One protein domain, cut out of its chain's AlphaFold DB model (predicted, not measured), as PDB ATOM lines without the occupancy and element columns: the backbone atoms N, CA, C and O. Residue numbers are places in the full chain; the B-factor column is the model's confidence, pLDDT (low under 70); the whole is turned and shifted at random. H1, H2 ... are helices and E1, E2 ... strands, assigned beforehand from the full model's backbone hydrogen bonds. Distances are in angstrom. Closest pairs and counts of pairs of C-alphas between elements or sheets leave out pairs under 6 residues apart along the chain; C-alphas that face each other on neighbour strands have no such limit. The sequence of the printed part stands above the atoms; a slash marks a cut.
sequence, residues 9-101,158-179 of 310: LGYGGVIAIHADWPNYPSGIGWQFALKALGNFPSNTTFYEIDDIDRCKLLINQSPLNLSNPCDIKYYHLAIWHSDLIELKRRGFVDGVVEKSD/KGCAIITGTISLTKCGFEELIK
ATOM      1  N   LEU A   9     -34.659  70.589  27.704       70.31
ATOM      2  CA  LEU A   9     -35.703  71.490  27.214       70.31
ATOM      3  C   LEU A   9     -36.266  72.320  28.378       70.31
ATOM      4  O   LEU A   9     -36.616  71.767  29.425       70.31
ATOM      5  N   GLY A  10     -36.371  73.638  28.194       58.03
ATOM      6  CA  GLY A  10     -36.799  74.602  29.219       58.03
ATOM      7  C   GLY A  10     -38.238  75.127  29.086       58.03
ATOM      8  O   GLY A  10     -38.430  76.336  28.987       58.03
ATOM      9  N   TYR A  11     -39.267  74.273  29.097       57.75
ATOM     10  CA  TYR A  11     -40.679  74.691  28.947       57.75
ATOM     11  C   TYR A  11     -41.397  74.893  30.287       57.75
ATOM     12  O   TYR A  11     -42.182  74.048  30.713       57.75
ATOM     13  N   GLY A  12     -41.121  75.996  30.995       43.47
ATOM     14  CA  GLY A  12     -41.718  76.250  32.322       43.47
ATOM     15  C   GLY A  12     -41.266  75.257  33.411       43.47
ATOM     16  O   GLY A  12     -41.856  75.190  34.487       43.47
ATOM     17  N   GLY A  13     -40.214  74.494  33.111       58.00
ATOM     18  CA  GLY A  13     -39.582  73.433  33.887       58.00
ATOM     19  C   GLY A  13     -38.460  72.804  33.049       58.00
ATOM     20  O   GLY A  13     -38.300  73.154  31.881       58.00
ATOM     21  N   VAL A  14     -37.673  71.896  33.633       62.25
ATOM     22  CA  VAL A  14     -36.603  71.180  32.918       62.25
ATOM     23  C   VAL A  14     -37.102  69.790  32.536       62.25
ATOM     24  O   VAL A  14     -37.346  68.960  33.410       62.25
ATOM     25  N   ILE A  15     -37.243  69.538  31.236       70.31
ATOM     26  CA  ILE A  15     -37.535  68.218  30.662       70.31
ATOM     27  C   ILE A  15     -36.280  67.759  29.923       70.31
ATOM     28  O   ILE A  15     -35.588  68.580  29.331       70.31
ATOM     29  N   ALA A  16     -35.953  66.471  29.956       73.44
ATOM     30  CA  ALA A  16     -34.831  65.935  29.195       73.44
ATOM     31  C   ALA A  16     -35.307  64.778  28.317       73.44
ATOM     32  O   ALA A  16     -35.876  63.819  28.832       73.44
ATOM     33  N   ILE A  17     -35.048  64.878  27.013       74.81
ATOM     34  CA  ILE A  17     -35.059  63.732  26.106       74.81
ATOM     35  C   ILE A  17     -33.661  63.110  26.155       74.81
ATOM     36  O   ILE A  17     -32.662  63.776  25.873       74.81
ATOM     37  N   HIS A  18     -33.572  61.830  26.507       79.44
ATOM     38  CA  HIS A  18     -32.304  61.129  26.750       79.44
ATOM     39  C   HIS A  18     -31.590  60.680  25.463       79.44
ATOM     40  O   HIS A  18     -30.725  59.805  25.495       79.44
ATOM     41  N   ALA A  19     -31.929  61.296  24.332       83.00
ATOM     42  CA  ALA A  19     -31.378  61.009  23.017       83.00
ATOM     43  C   ALA A  19     -30.692  62.239  22.423       83.00
ATOM     44  O   ALA A  19     -31.138  63.373  22.614       83.00
ATOM     45  N   ASP A  20     -29.622  62.008  21.663       86.38
ATOM     46  CA  ASP A  20     -28.966  63.030  20.849       86.38
ATOM     47  C   ASP A  20     -29.607  63.070  19.454       86.38
ATOM     48  O   ASP A  20     -29.137  62.440  18.507       86.38
ATOM     49  N   TRP A  21     -30.738  63.765  19.342       90.94
ATOM     50  CA  TRP A  21     -31.500  63.860  18.101       90.94
ATOM     51  C   TRP A  21     -31.094  65.058  17.239       90.94
ATOM     52  O   TRP A  21     -30.565  66.054  17.749       90.94
ATOM     53  N   PRO A  22     -31.347  64.996  15.917       89.12
ATOM     54  CA  PRO A  22     -31.102  66.112  15.010       89.12
ATOM     55  C   PRO A  22     -32.051  67.298  15.240       89.12
ATOM     56  O   PRO A  22     -31.696  68.417  14.858       89.12
ATOM     57  N   ASN A  23     -33.216  67.068  15.856       90.25
ATOM     58  CA  ASN A  23     -34.192  68.090  16.223       90.25
ATOM     59  C   ASN A  23     -34.986  67.678  17.480       90.25
ATOM     60  O   ASN A  23     -35.063  66.489  17.792       90.25
ATOM     61  N   TYR A  24     -35.586  68.651  18.165       91.06
ATOM     62  CA  TYR A  24     -36.394  68.462  19.374       91.06
ATOM     63  C   TYR A  24     -37.749  69.183  19.247       91.06
ATOM     64  O   TYR A  24     -37.949  69.945  18.297       91.06
ATOM     65  N   PRO A  25     -38.728  68.899  20.129       89.75
ATOM     66  CA  PRO A  25     -39.973  69.657  20.156       89.75
ATOM     67  C   PRO A  25     -39.673  71.131  20.366       89.75
ATOM     68  O   PRO A  25     -38.771  71.452  21.128       89.75
ATOM     69  N   SER A  26     -40.421  72.013  19.707       85.06
ATOM     70  CA  SER A  26     -40.294  73.469  19.868       85.06
ATOM     71  C   SER A  26     -41.120  74.022  21.035       85.06
ATOM     72  O   SER A  26     -40.977  75.189  21.394       85.06
ATOM     73  N   GLY A  27     -41.966  73.195  21.654       87.62
ATOM     74  CA  GLY A  27     -42.822  73.570  22.774       87.62
ATOM     75  C   GLY A  27     -43.644  72.402  23.306       87.62
ATOM     76  O   GLY A  27     -43.496  71.264  22.855       87.62
ATOM     77  N   ILE A  28     -44.519  72.706  24.265       88.19
ATOM     78  CA  ILE A  28     -45.550  71.794  24.778       88.19
ATOM     79  C   ILE A  28     -46.912  72.359  24.394       88.19
ATOM     80  O   ILE A  28     -47.195  73.529  24.659       88.19
ATOM     81  N   GLY A  29     -47.767  71.520  23.821       93.12
ATOM     82  CA  GLY A  29     -49.130  71.868  23.452       93.12
ATOM     83  C   GLY A  29     -49.363  71.728  21.956       93.12
ATOM     84  O   GLY A  29     -48.492  71.994  21.122       93.12
ATOM     85  N   TRP A  30     -50.589  71.345  21.604       95.44
ATOM     86  CA  TRP A  30     -50.978  71.050  20.227       95.44
ATOM     87  C   TRP A  30     -50.718  72.211  19.258       95.44
ATOM     88  O   TRP A  30     -50.458  71.962  18.087       95.44
ATOM     89  N   GLN A  31     -50.729  73.469  19.709       94.50
ATOM     90  CA  GLN A  31     -50.422  74.628  18.865       94.50
ATOM     91  C   GLN A  31     -48.971  74.609  18.370       94.50
ATOM     92  O   GLN A  31     -48.723  74.939  17.211       94.50
ATOM     93  N   PHE A  32     -48.016  74.208  19.216       92.06
ATOM     94  CA  PHE A  32     -46.609  74.079  18.822       92.06
ATOM     95  C   PHE A  32     -46.429  72.934  17.830       92.06
ATOM     96  O   PHE A  32     -45.792  73.114  16.796       92.06
ATOM     97  N   ALA A  33     -47.073  71.793  18.087       94.75
ATOM     98  CA  ALA A  33     -47.081  70.658  17.168       94.75
ATOM     99  C   ALA A  33     -47.720  71.005  15.810       94.75
ATOM    100  O   ALA A  33     -47.185  70.646  14.759       94.75
ATOM    101  N   LEU A  34     -48.834  71.749  15.818       94.81
ATOM    102  CA  LEU A  34     -49.514  72.200  14.605       94.81
ATOM    103  C   LEU A  34     -48.620  73.135  13.789       94.81
ATOM    104  O   LEU A  34     -48.496  72.952  12.580       94.81
ATOM    105  N   LYS A  35     -47.966  74.100  14.447       90.25
ATOM    106  CA  LYS A  35     -46.990  74.997  13.811       90.25
ATOM    107  C   LYS A  35     -45.810  74.216  13.232       90.25
ATOM    108  O   LYS A  35     -45.470  74.415  12.072       90.25
ATOM    109  N   ALA A  36     -45.255  73.268  13.988       89.94
ATOM    110  CA  ALA A  36     -44.134  72.439  13.554       89.94
ATOM    111  C   ALA A  36     -44.454  71.623  12.288       89.94
ATOM    112  O   ALA A  36     -43.637  71.562  11.374       89.94
ATOM    113  N   LEU A  37     -45.651  71.038  12.184       90.81
ATOM    114  CA  LEU A  37     -46.101  70.365  10.956       90.81
ATOM    115  C   LEU A  37     -46.438  71.363   9.835       90.81
ATOM    116  O   LEU A  37     -46.179  71.100   8.662       90.81
ATOM    117  N   GLY A  38     -46.989  72.520  10.207       87.12
ATOM    118  CA  GLY A  38     -47.375  73.621   9.321       87.12
ATOM    119  C   GLY A  38     -46.210  74.348   8.661       87.12
ATOM    120  O   GLY A  38     -46.394  75.087   7.698       87.12
ATOM    121  N   ASN A  39     -44.998  74.087   9.138       78.25
ATOM    122  CA  ASN A  39     -43.756  74.620   8.606       78.25
ATOM    123  C   ASN A  39     -43.401  74.107   7.198       78.25
ATOM    124  O   ASN A  39     -42.398  74.529   6.616       78.25
ATOM    125  N   PHE A  40     -44.181  73.194   6.638       79.69
ATOM    126  CA  PHE A  40     -43.902  72.568   5.356       79.69
ATOM    127  C   PHE A  40     -45.086  72.752   4.400       79.69
ATOM    128  O   PHE A  40     -46.200  73.036   4.845       79.69
ATOM    129  N   PRO A  41     -44.879  72.597   3.078       75.69
ATOM    130  CA  PRO A  41     -45.976  72.610   2.114       75.69
ATOM    131  C   PRO A  41     -47.114  71.666   2.524       75.69
ATOM    132  O   PRO A  41     -46.860  70.593   3.071       75.69
ATOM    133  N   SER A  42     -48.361  72.040   2.231       75.75
ATOM    134  CA  SER A  42     -49.583  71.383   2.736       75.75
ATOM    135  C   SER A  42     -49.740  69.896   2.387       75.75
ATOM    136  O   SER A  42     -50.564  69.212   2.982       75.75
ATOM    137  N   ASN A  43     -48.958  69.382   1.442       79.06
ATOM    138  CA  ASN A  43     -48.926  67.982   1.027       79.06
ATOM    139  C   ASN A  43     -47.712  67.209   1.573       79.06
ATOM    140  O   ASN A  43     -47.433  66.099   1.120       79.06
ATOM    141  N   THR A  44     -46.963  67.798   2.504       86.38
ATOM    142  CA  THR A  44     -45.797  67.150   3.103       86.38
ATOM    143  C   THR A  44     -46.247  66.048   4.051       86.38
ATOM    144  O   THR A  44     -47.064  66.261   4.947       86.38
ATOM    145  N   THR A  45     -45.680  64.863   3.857       93.56
ATOM    146  CA  THR A  45     -45.869  63.700   4.722       93.56
ATOM    147  C   THR A  45     -44.610  63.443   5.532       93.56
ATOM    148  O   THR A  45     -43.502  63.576   5.006       93.56
ATOM    149  N   PHE A  46     -44.778  62.993   6.770       96.25
ATOM    150  CA  PHE A  46     -43.666  62.615   7.633       96.25
ATOM    151  C   PHE A  46     -43.750  61.154   8.050       96.25
ATOM    152  O   PHE A  46     -44.839  60.609   8.235       96.25
ATOM    153  N   TYR A  47     -42.586  60.546   8.227       97.56
ATOM    154  CA  TYR A  47     -42.394  59.180   8.687       97.56
ATOM    155  C   TYR A  47     -41.802  59.201  10.090       97.56
ATOM    156  O   TYR A  47     -40.904  59.997  10.364       97.56
ATOM    157  N   GLU A  48     -42.276  58.312  10.956       96.81
ATOM    158  CA  GLU A  48     -41.650  58.062  12.253       96.81
ATOM    159  C   GLU A  48     -40.287  57.388  12.061       96.81
ATOM    160  O   GLU A  48     -40.167  56.445  11.272       96.81
ATOM    161  N   ILE A  49     -39.268  57.870  12.773       95.88
ATOM    162  CA  ILE A  49     -37.934  57.253  12.799       95.88
ATOM    163  C   ILE A  49     -37.437  56.930  14.198       95.88
ATOM    164  O   ILE A  49     -36.558  56.080  14.322       95.88
ATOM    165  N   ASP A  50     -37.978  57.577  15.230       94.44
ATOM    166  CA  ASP A  50     -37.629  57.275  16.613       94.44
ATOM    167  C   ASP A  50     -38.758  57.670  17.580       94.44
ATOM    168  O   ASP A  50     -39.609  58.504  17.254       94.44
ATOM    169  N   ASP A  51     -38.760  57.062  18.764       94.06
ATOM    170  CA  ASP A  51     -39.730  57.290  19.841       94.06
ATOM    171  C   ASP A  51     -39.058  57.101  21.204       94.06
ATOM    172  O   ASP A  51     -38.766  55.977  21.632       94.06
ATOM    173  N   ILE A  52     -38.795  58.223  21.874       90.12
ATOM    174  CA  ILE A  52     -38.075  58.281  23.147       90.12
ATOM    175  C   ILE A  52     -38.773  59.291  24.054       90.12
ATOM    176  O   ILE A  52     -39.175  60.365  23.616       90.12
ATOM    177  N   ASP A  53     -38.922  58.939  25.334       88.38
ATOM    178  CA  ASP A  53     -39.490  59.806  26.374       88.38
ATOM    179  C   ASP A  53     -40.873  60.393  26.024       88.38
ATOM    180  O   ASP A  53     -41.176  61.539  26.346       88.38
ATOM    181  N   ARG A  54     -41.737  59.597  25.367       90.94
ATOM    182  CA  ARG A  54     -43.071  60.014  24.874       90.94
ATOM    183  C   ARG A  54     -43.003  61.153  23.849       90.94
ATOM    184  O   ARG A  54     -43.938  61.953  23.727       90.94
ATOM    185  N   CYS A  55     -41.918  61.211  23.092       93.69
ATOM    186  CA  CYS A  55     -41.718  62.118  21.980       93.69
ATOM    187  C   CYS A  55     -41.425  61.313  20.717       93.69
ATOM    188  O   CYS A  55     -40.610  60.397  20.740       93.69
ATOM    189  N   LYS A  56     -42.067  61.668  19.604       96.00
ATOM    190  CA  LYS A  56     -41.806  61.075  18.292       96.00
ATOM    191  C   LYS A  56     -40.814  61.932  17.530       96.00
ATOM    192  O   LYS A  56     -41.072  63.122  17.374       96.00
ATOM    193  N   LEU A  57     -39.764  61.327  16.981       96.62
ATOM    194  CA  LEU A  57     -38.923  61.939  15.956       96.62
ATOM    195  C   LEU A  57     -39.422  61.527  14.570       96.62
ATOM    196  O   LEU A  57     -39.564  60.342  14.254       96.62
ATOM    197  N   LEU A  58     -39.662  62.526  13.734       97.00
ATOM    198  CA  LEU A  58     -40.226  62.398  12.401       97.00
ATOM    199  C   LEU A  58     -39.254  62.928  11.353       97.00
ATOM    200  O   LEU A  58     -38.467  63.828  11.636       97.00
ATOM    201  N   ILE A  59     -39.360  62.428  10.124       95.31
ATOM    202  CA  ILE A  59     -38.596  62.888   8.958       95.31
ATOM    203  C   ILE A  59     -39.507  63.027   7.735       95.31
ATOM    204  O   ILE A  59     -40.431  62.240   7.543       95.31
ATOM    205  N   ASN A  60     -39.240  63.998   6.864       91.75
ATOM    206  CA  ASN A  60     -40.045  64.244   5.661       91.75
ATOM    207  C   ASN A  60     -39.687  63.362   4.440       91.75
ATOM    208  O   ASN A  60     -40.032  63.694   3.307       91.75
ATOM    209  N   GLN A  61     -38.956  62.265   4.644       91.50
ATOM    210  CA  GLN A  61     -38.533  61.323   3.603       91.50
ATOM    211  C   GLN A  61     -38.662  59.893   4.114       91.50
ATOM    212  O   GLN A  61     -38.463  59.642   5.297       91.50
ATOM    213  N   SER A  62     -38.963  58.939   3.231       94.25
ATOM    214  CA  SER A  62     -39.106  57.544   3.654       94.25
ATOM    215  C   SER A  62     -37.781  57.012   4.220       94.25
ATOM    216  O   SER A  62     -36.796  56.967   3.476       94.25
ATOM    217  N   PRO A  63     -37.737  56.556   5.486       93.94
ATOM    218  CA  PRO A  63     -36.498  56.102   6.115       93.94
ATOM    219  C   PRO A  63     -35.924  54.839   5.468       93.94
ATOM    220  O   PRO A  63     -34.722  54.613   5.546       93.94
ATOM    221  N   LEU A  64     -36.751  54.057   4.764       91.25
ATOM    222  CA  LEU A  64     -36.324  52.858   4.031       91.25
ATOM    223  C   LEU A  64     -35.328  53.163   2.902       91.25
ATOM    224  O   LEU A  64     -34.576  52.283   2.496       91.25
ATOM    225  N   ASN A  65     -35.316  54.402   2.406       91.50
ATOM    226  CA  ASN A  65     -34.443  54.832   1.315       91.50
ATOM    227  C   ASN A  65     -33.165  55.525   1.812       91.50
ATOM    228  O   ASN A  65     -32.383  56.017   0.998       91.50
ATOM    229  N   LEU A  66     -32.958  55.617   3.130       92.44
ATOM    230  CA  LEU A  66     -31.889  56.412   3.727       92.44
ATOM    231  C   LEU A  66     -30.886  55.512   4.446       92.44
ATOM    232  O   LEU A  66     -31.256  54.642   5.227       92.44
ATOM    233  N   SER A  67     -29.596  55.773   4.239       92.62
ATOM    234  CA  SER A  67     -28.527  55.086   4.974       92.62
ATOM    235  C   SER A  67     -28.458  55.498   6.448       92.62
ATOM    236  O   SER A  67     -28.105  54.685   7.295       92.62
ATOM    237  N   ASN A  68     -28.787  56.756   6.753       93.88
ATOM    238  CA  ASN A  68     -28.850  57.292   8.110       93.88
ATOM    239  C   ASN A  68     -30.036  58.265   8.236       93.88
ATOM    240  O   ASN A  68     -29.877  59.441   7.911       93.88
ATOM    241  N   PRO A  69     -31.214  57.814   8.700       93.94
ATOM    242  CA  PRO A  69     -32.386  58.675   8.863       93.94
ATOM    243  C   PRO A  69     -32.186  59.845   9.841       93.94
ATOM    244  O   PRO A  69     -32.895  60.838   9.730       93.94
ATOM    245  N   CYS A  70     -31.211  59.775  10.751       92.38
ATOM    246  CA  CYS A  70     -30.912  60.833  11.725       92.38
ATOM    247  C   CYS A  70     -29.876  61.857  11.227       92.38
ATOM    248  O   CYS A  70     -29.468  62.738  11.982       92.38
ATOM    249  N   ASP A  71     -29.421  61.758   9.973       91.12
ATOM    250  CA  ASP A  71     -28.475  62.711   9.383       91.12
ATOM    251  C   ASP A  71     -29.094  64.113   9.311       91.12
ATOM    252  O   ASP A  71     -30.132  64.314   8.680       91.12
ATOM    253  N   ILE A  72     -28.416  65.092   9.912       87.50
ATOM    254  CA  ILE A  72     -28.838  66.496  10.031       87.50
ATOM    255  C   ILE A  72     -29.145  67.175   8.690       87.50
ATOM    256  O   ILE A  72     -29.714  68.265   8.669       87.50
ATOM    257  N   LYS A  73     -28.752  66.573   7.558       85.25
ATOM    258  CA  LYS A  73     -29.102  67.089   6.235       85.25
ATOM    259  C   LYS A  73     -30.594  66.957   5.905       85.25
ATOM    260  O   LYS A  73     -31.075  67.676   5.026       85.25
ATOM    261  N   TYR A  74     -31.302  66.037   6.558       89.44
ATOM    262  CA  TYR A  74     -32.739  65.850   6.377       89.44
ATOM    263  C   TYR A  74     -33.547  66.803   7.262       89.44
ATOM    264  O   TYR A  74     -32.990  67.529   8.083       89.44
ATOM    265  N   TYR A  75     -34.865  66.839   7.055       89.88
ATOM    266  CA  TYR A  75     -35.753  67.684   7.848       89.88
ATOM    267  C   TYR A  75     -36.497  66.844   8.851       89.88
ATOM    268  O   TYR A  75     -37.303  65.984   8.480       89.88
ATOM    269  N   HIS A  76     -36.217  67.143  10.109       92.69
ATOM    270  CA  HIS A  76     -36.790  66.450  11.238       92.69
ATOM    271  C   HIS A  76     -37.771  67.323  11.980       92.69
ATOM    272  O   HIS A  76     -37.603  68.538  12.057       92.69
ATOM    273  N   LEU A  77     -38.753  66.677  12.585       93.50
ATOM    274  CA  LEU A  77     -39.653  67.265  13.561       93.50
ATOM    275  C   LEU A  77     -39.684  66.352  14.769       93.50
ATOM    276  O   LEU A  77     -39.665  65.137  14.602       93.50
ATOM    277  N   ALA A  78     -39.768  66.920  15.964       95.00
ATOM    278  CA  ALA A  78     -40.062  66.133  17.146       95.00
ATOM    279  C   ALA A  78     -41.338  66.650  17.808       95.00
ATOM    280  O   ALA A  78     -41.550  67.858  17.904       95.00
ATOM    281  N   ILE A  79     -42.232  65.734  18.180       95.94
ATOM    282  CA  ILE A  79     -43.569  66.069  18.680       95.94
ATOM    283  C   ILE A  79     -43.944  65.129  19.825       95.94
ATOM    284  O   ILE A  79     -43.828  63.908  19.705       95.94
ATOM    285  N   TRP A  80     -44.440  65.695  20.926       95.31
ATOM    286  CA  TRP A  80     -44.932  64.930  22.068       95.31
ATOM    287  C   TRP A  80     -46.148  64.069  21.711       95.31
ATOM    288  O   TRP A  80     -47.016  64.472  20.933       95.31
ATOM    289  N   HIS A  81     -46.262  62.901  22.347       96.00
ATOM    290  CA  HIS A  81     -47.399  61.993  22.160       96.00
ATOM    291  C   HIS A  81     -48.728  62.675  22.489       96.00
ATOM    292  O   HIS A  81     -49.684  62.555  21.725       96.00
ATOM    293  N   SER A  82     -48.773  63.424  23.596       95.56
ATOM    294  CA  SER A  82     -49.966  64.161  24.026       95.56
ATOM    295  C   SER A  82     -50.443  65.152  22.969       95.56
ATOM    296  O   SER A  82     -51.642  65.263  22.722       95.56
ATOM    297  N   ASP A  83     -49.506  65.832  22.310       97.06
ATOM    298  CA  ASP A  83     -49.822  66.852  21.317       97.06
ATOM    299  C   ASP A  83     -50.304  66.205  20.015       97.06
ATOM    300  O   ASP A  83     -51.293  66.654  19.443       97.06
ATOM    301  N   LEU A  84     -49.686  65.099  19.585       97.56
ATOM    302  CA  LEU A  84     -50.154  64.317  18.433       97.56
ATOM    303  C   LEU A  84     -51.572  63.772  18.633       97.56
ATOM    304  O   LEU A  84     -52.387  63.813  17.709       97.56
ATOM    305  N   ILE A  85     -51.875  63.272  19.830       97.38
ATOM    306  CA  ILE A  85     -53.212  62.784  20.182       97.38
ATOM    307  C   ILE A  85     -54.224  63.923  20.128       97.38
ATOM    308  O   ILE A  85     -55.292  63.770  19.537       97.38
ATOM    309  N   GLU A  86     -53.889  65.077  20.698       97.56
ATOM    310  CA  GLU A  86     -54.774  66.236  20.682       97.56
ATOM    311  C   GLU A  86     -55.017  66.744  19.251       97.56
ATOM    312  O   GLU A  86     -56.164  66.977  18.866       97.56
ATOM    313  N   LEU A  87     -53.974  66.817  18.415       97.94
ATOM    314  CA  LEU A  87     -54.118  67.132  16.990       97.94
ATOM    315  C   LEU A  87     -55.033  66.134  16.272       97.94
ATOM    316  O   LEU A  87     -55.862  66.535  15.450       97.94
ATOM    317  N   LYS A  88     -54.912  64.839  16.587       97.69
ATOM    318  CA  LYS A  88     -55.764  63.796  16.009       97.69
ATOM    319  C   LYS A  88     -57.219  63.957  16.433       97.69
ATOM    320  O   LYS A  88     -58.103  63.911  15.579       97.69
ATOM    321  N   ARG A  89     -57.476  64.162  17.726       97.44
ATOM    322  CA  ARG A  89     -58.825  64.363  18.283       97.44
ATOM    323  C   ARG A  89     -59.514  65.586  17.679       97.44
ATOM    324  O   ARG A  89     -60.714  65.544  17.435       97.44
ATOM    325  N   ARG A  90     -58.748  66.637  17.373       97.94
ATOM    326  CA  ARG A  90     -59.228  67.843  16.677       97.94
ATOM    327  C   ARG A  90     -59.415  67.666  15.168       97.94
ATOM    328  O   ARG A  90     -59.941  68.559  14.515       97.94
ATOM    329  N   GLY A  91     -58.988  66.538  14.599       97.88
ATOM    330  CA  GLY A  91     -59.048  66.289  13.158       97.88
ATOM    331  C   GLY A  91     -58.034  67.102  12.348       97.88
ATOM    332  O   GLY A  91     -58.216  67.279  11.145       97.88
ATOM    333  N   PHE A  92     -56.972  67.609  12.982       97.94
ATOM    334  CA  PHE A  92     -55.953  68.440  12.329       97.94
ATOM    335  C   PHE A  92     -54.875  67.627  11.615       97.94
ATOM    336  O   PHE A  92     -54.213  68.147  10.718       97.94
ATOM    337  N   VAL A  93     -54.715  66.356  11.985       97.75
ATOM    338  CA  VAL A  93     -53.752  65.437  11.367       97.75
ATOM    339  C   VAL A  93     -54.378  64.090  11.025       97.75
ATOM    340  O   VAL A  93     -55.247  63.580  11.741       97.75
ATOM    341  N   ASP A  94     -53.867  63.494   9.953       97.19
ATOM    342  CA  ASP A  94     -54.115  62.105   9.576       97.19
ATOM    343  C   ASP A  94     -52.933  61.206   9.946       97.19
ATOM    344  O   ASP A  94     -51.815  61.674  10.142       97.19
ATOM    345  N   GLY A  95     -53.184  59.896  10.041       96.75
ATOM    346  CA  GLY A  95     -52.137  58.896  10.273       96.75
ATOM    347  C   GLY A  95     -51.702  58.707  11.727       96.75
ATOM    348  O   GLY A  95     -50.729  58.002  11.972       96.75
ATOM    349  N   VAL A  96     -52.419  59.294  12.689       97.69
ATOM    350  CA  VAL A  96     -52.202  59.087  14.131       97.69
ATOM    351  C   VAL A  96     -53.322  58.228  14.714       97.69
ATOM    352  O   VAL A  96     -54.506  58.492  14.481       97.69
ATOM    353  N   VAL A  97     -52.945  57.225  15.502       96.88
ATOM    354  CA  VAL A  97     -53.848  56.386  16.297       96.88
ATOM    355  C   VAL A  97     -53.476  56.523  17.767       96.88
ATOM    356  O   VAL A  97     -52.319  56.337  18.137       96.88
ATOM    357  N   GLU A  98     -54.463  56.836  18.601       95.69
ATOM    358  CA  GLU A  98     -54.308  56.830  20.053       95.69
ATOM    359  C   GLU A  98     -54.414  55.396  20.590       95.69
ATOM    360  O   GLU A  98     -55.311  54.639  20.205       95.69
ATOM    361  N   LYS A  99     -53.493  55.028  21.481       94.00
ATOM    362  CA  LYS A  99     -53.477  53.759  22.211       94.00
ATOM    363  C   LYS A  99     -53.346  53.994  23.707       94.00
ATOM    364  O   LYS A  99     -52.804  55.012  24.124       94.00
ATOM    365  N   SER A 100     -53.818  53.039  24.503       91.38
ATOM    366  CA  SER A 100     -53.476  52.999  25.925       91.38
ATOM    367  C   SER A 100     -51.978  52.744  26.097       91.38
ATOM    368  O   SER A 100     -51.319  52.221  25.192       91.38
ATOM    369  N   ASP A 101     -51.445  53.075  27.271       88.81
ATOM    370  CA  ASP A 101     -50.048  52.785  27.602       88.81
ATOM    371  C   ASP A 101     -49.746  51.285  27.521       88.81
ATOM    372  O   ASP A 101     -48.735  50.886  26.945       88.81
ATOM    373  N   LYS A 158     -52.380  58.386  30.321       71.62
ATOM    374  CA  LYS A 158     -52.035  59.315  29.240       71.62
ATOM    375  C   LYS A 158     -51.856  58.480  27.981       71.62
ATOM    376  O   LYS A 158     -50.921  57.701  27.909       71.62
ATOM    377  N   GLY A 159     -52.755  58.617  27.008       85.44
ATOM    378  CA  GLY A 159     -52.654  57.866  25.757       85.44
ATOM    379  C   GLY A 159     -51.296  58.045  25.065       85.44
ATOM    380  O   GLY A 159     -50.625  59.072  25.207       85.44
ATOM    381  N   CYS A 160     -50.916  57.055  24.264       93.81
ATOM    382  CA  CYS A 160     -49.736  57.070  23.411       93.81
ATOM    383  C   CYS A 160     -50.111  57.186  21.933       93.81
ATOM    384  O   CYS A 160     -51.039  56.532  21.454       93.81
ATOM    385  N   ALA A 161     -49.361  58.007  21.198       96.25
ATOM    386  CA  ALA A 161     -49.545  58.184  19.766       96.25
ATOM    387  C   ALA A 161     -48.792  57.099  18.985       96.25
ATOM    388  O   ALA A 161     -47.601  56.873  19.203       96.25
ATOM    389  N   ILE A 162     -49.466  56.464  18.028       96.44
ATOM    390  CA  ILE A 162     -48.852  55.584  17.029       96.44
ATOM    391  C   ILE A 162     -49.057  56.190  15.647       96.44
ATOM    392  O   ILE A 162     -50.187  56.530  15.288       96.44
ATOM    393  N   ILE A 163     -47.984  56.284  14.859       96.19
ATOM    394  CA  ILE A 163     -48.058  56.739  13.471       96.19
ATOM    395  C   ILE A 163     -48.247  55.532  12.549       96.19
ATOM    396  O   ILE A 163     -47.403  54.640  12.462       96.19
ATOM    397  N   THR A 164     -49.371  55.489  11.837       93.00
ATOM    398  CA  THR A 164     -49.696  54.410  10.896       93.00
ATOM    399  C   THR A 164     -49.163  54.747   9.507       93.00
ATOM    400  O   THR A 164     -49.889  55.248   8.648       93.00
ATOM    401  N   GLY A 165     -47.874  54.486   9.293       93.88
ATOM    402  CA  GLY A 165     -47.181  54.752   8.031       93.88
ATOM    403  C   GLY A 165     -46.658  56.183   7.953       93.88
ATOM    404  O   GLY A 165     -45.461  56.400   8.121       93.88
ATOM    405  N   THR A 166     -47.547  57.148   7.717       96.69
ATOM    406  CA  THR A 166     -47.189  58.571   7.606       96.69
ATOM    407  C   THR A 166     -48.173  59.465   8.334       96.69
ATOM    408  O   THR A 166     -49.365  59.171   8.345       96.69
ATOM    409  N   ILE A 167     -47.693  60.602   8.832       97.25
ATOM    410  CA  ILE A 167     -48.516  61.705   9.338       97.25
ATOM    411  C   ILE A 167     -48.514  62.876   8.349       97.25
ATOM    412  O   ILE A 167     -47.496  63.168   7.717       97.25
ATOM    413  N   SER A 168     -49.657  63.545   8.212       95.50
ATOM    414  CA  SER A 168     -49.805  64.760   7.400       95.50
ATOM    415  C   SER A 168     -50.881  65.674   7.978       95.50
ATOM    416  O   SER A 168     -51.756  65.213   8.717       95.50
ATOM    417  N   LEU A 169     -50.807  66.964   7.651       95.12
ATOM    418  CA  LEU A 169     -51.847  67.922   8.012       95.12
ATOM    419  C   LEU A 169     -53.095  67.720   7.162       95.12
ATOM    420  O   LEU A 169     -53.020  67.593   5.941       95.12
ATOM    421  N   THR A 170     -54.253  67.769   7.810       95.38
ATOM    422  CA  THR A 170     -55.535  67.825   7.110       95.38
ATOM    423  C   THR A 170     -55.827  69.253   6.652       95.38
ATOM    424  O   THR A 170     -55.226  70.226   7.120       95.38
ATOM    425  N   LYS A 171     -56.834  69.409   5.786       92.19
ATOM    426  CA  LYS A 171     -57.369  70.732   5.436       92.19
ATOM    427  C   LYS A 171     -57.814  71.517   6.681       92.19
ATOM    428  O   LYS A 171     -57.521  72.701   6.784       92.19
ATOM    429  N   CYS A 172     -58.465  70.844   7.632       95.12
ATOM    430  CA  CYS A 172     -58.916  71.456   8.883       95.12
ATOM    431  C   CYS A 172     -57.734  71.931   9.743       95.12
ATOM    432  O   CYS A 172     -57.762  73.043  10.262       95.12
ATOM    433  N   GLY A 173     -56.657  71.140   9.825       95.06
ATOM    434  CA  GLY A 173     -55.429  71.556  10.507       95.06
ATOM    435  C   GLY A 173     -54.791  72.789   9.867       95.06
ATOM    436  O   GLY A 173     -54.353  73.697  10.569       95.06
ATOM    437  N   PHE A 174     -54.797  72.863   8.535       89.94
ATOM    438  CA  PHE A 174     -54.282  74.025   7.812       89.94
ATOM    439  C   PHE A 174     -55.121  75.292   8.045       89.94
ATOM    440  O   PHE A 174     -54.574  76.374   8.250       89.94
ATOM    441  N   GLU A 175     -56.447  75.165   8.053       91.00
ATOM    442  CA  GLU A 175     -57.362  76.266   8.378       91.00
ATOM    443  C   GLU A 175     -57.146  76.778   9.807       91.00
ATOM    444  O   GLU A 175     -57.141  77.987  10.038       91.00
ATOM    445  N   GLU A 176     -56.923  75.883  10.770       93.75
ATOM    446  CA  GLU A 176     -56.635  76.284  12.147       93.75
ATOM    447  C   GLU A 176     -55.270  76.973  12.280       93.75
ATOM    448  O   GLU A 176     -55.148  77.984  12.972       93.75
ATOM    449  N   LEU A 177     -54.254  76.490  11.563       90.06
ATOM    450  CA  LEU A 177     -52.938  77.125  11.525       90.06
ATOM    451  C   LEU A 177     -53.017  78.575  11.018       90.06
ATOM    452  O   LEU A 177     -52.343  79.456  11.555       90.06
ATOM    453  N   ILE A 178     -53.866  78.840  10.021       88.25
ATOM    454  CA  ILE A 178     -54.138  80.202   9.543       88.25
ATOM    455  C   ILE A 178     -54.737  81.061  10.664       88.25
ATOM    456  O   ILE A 178     -54.287  82.189  10.870       88.25
ATOM    457  N   LYS A 179     -55.714  80.543  11.419       89.88
ATOM    458  CA  LYS A 179     -56.334  81.293  12.526       89.88
ATOM    459  C   LYS A 179     -55.321  81.652  13.608       89.88
ATOM    460  O   LYS A 179     -55.238  82.820  13.971       89.88
TER     461      LYS A 179
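Overview. This is residues 9 to 101 and 158 to 179 of the 310 residues of an uncharacterized protein of Taibaiella lutea (UniProt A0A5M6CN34). A small three-stranded sheet, E1 E2 E3, stands partly face to face with a two-stranded ribbon, E4 E5. H2 packs on the ribbon, H1 lies beside E3, and H3 packs on H1, far from the three-stranded sheet. The 115 printed residues include three named helices and five named strands, in the order H1 E1 E2 E3 H2 E4 E5 H3; both sheets are antiparallel and the class is mixed. The whole is compact, with a radius of gyration of the C-alphas of 13.4 A and spans of 35 by 35 by 27 A.

Arrangement. E1 (residues 47 to 52), E2 (55 to 59) and E3 (76 to 80) form a meander, each strand the antiparallel neighbour of the one before; N 49 and O 57 are 2.9 A apart, N 58 and O 77 2.8 A. E4 (93 to 99) and E5 (160 to 169) are antiparallel, with N 97 and O 162 2.9 A apart. The sheet E1 E2 E3 and the sheet E4 E5 make a sandwich, two sheets face to face; the parts that face each other are 9.9 A centre to centre, and their best planes are 8 degrees apart. H1 (30 to 38) touches H2 (81 to 89), about perpendicular at 81 degrees, closest at C-alphas 30 and 83, 4.5 A. H1 also touches H3 (171 to 179), closest at C-alphas 35 and 177, 6.7 A. In H1, H2 and H3 every O i to N i+4 pair is within hydrogen-bond range.

Along the chain. H1 begins at C-alpha 30 (-50.978, 71.050, 20.227). E1 is 15.1 A long, E4 15.9 A, and E5 19.0 A, bending by 103 degrees at residue 165. H3 ends at C-alpha 179 (-56.334, 81.293, 12.526).

Size, cuts and confidence. Residues 102 to 157 are not printed; C-alphas 101 and 158 are 7.0 A apart across the cut. The link E2 to E3 is long. Residues 10 to 14 have pLDDT under 70.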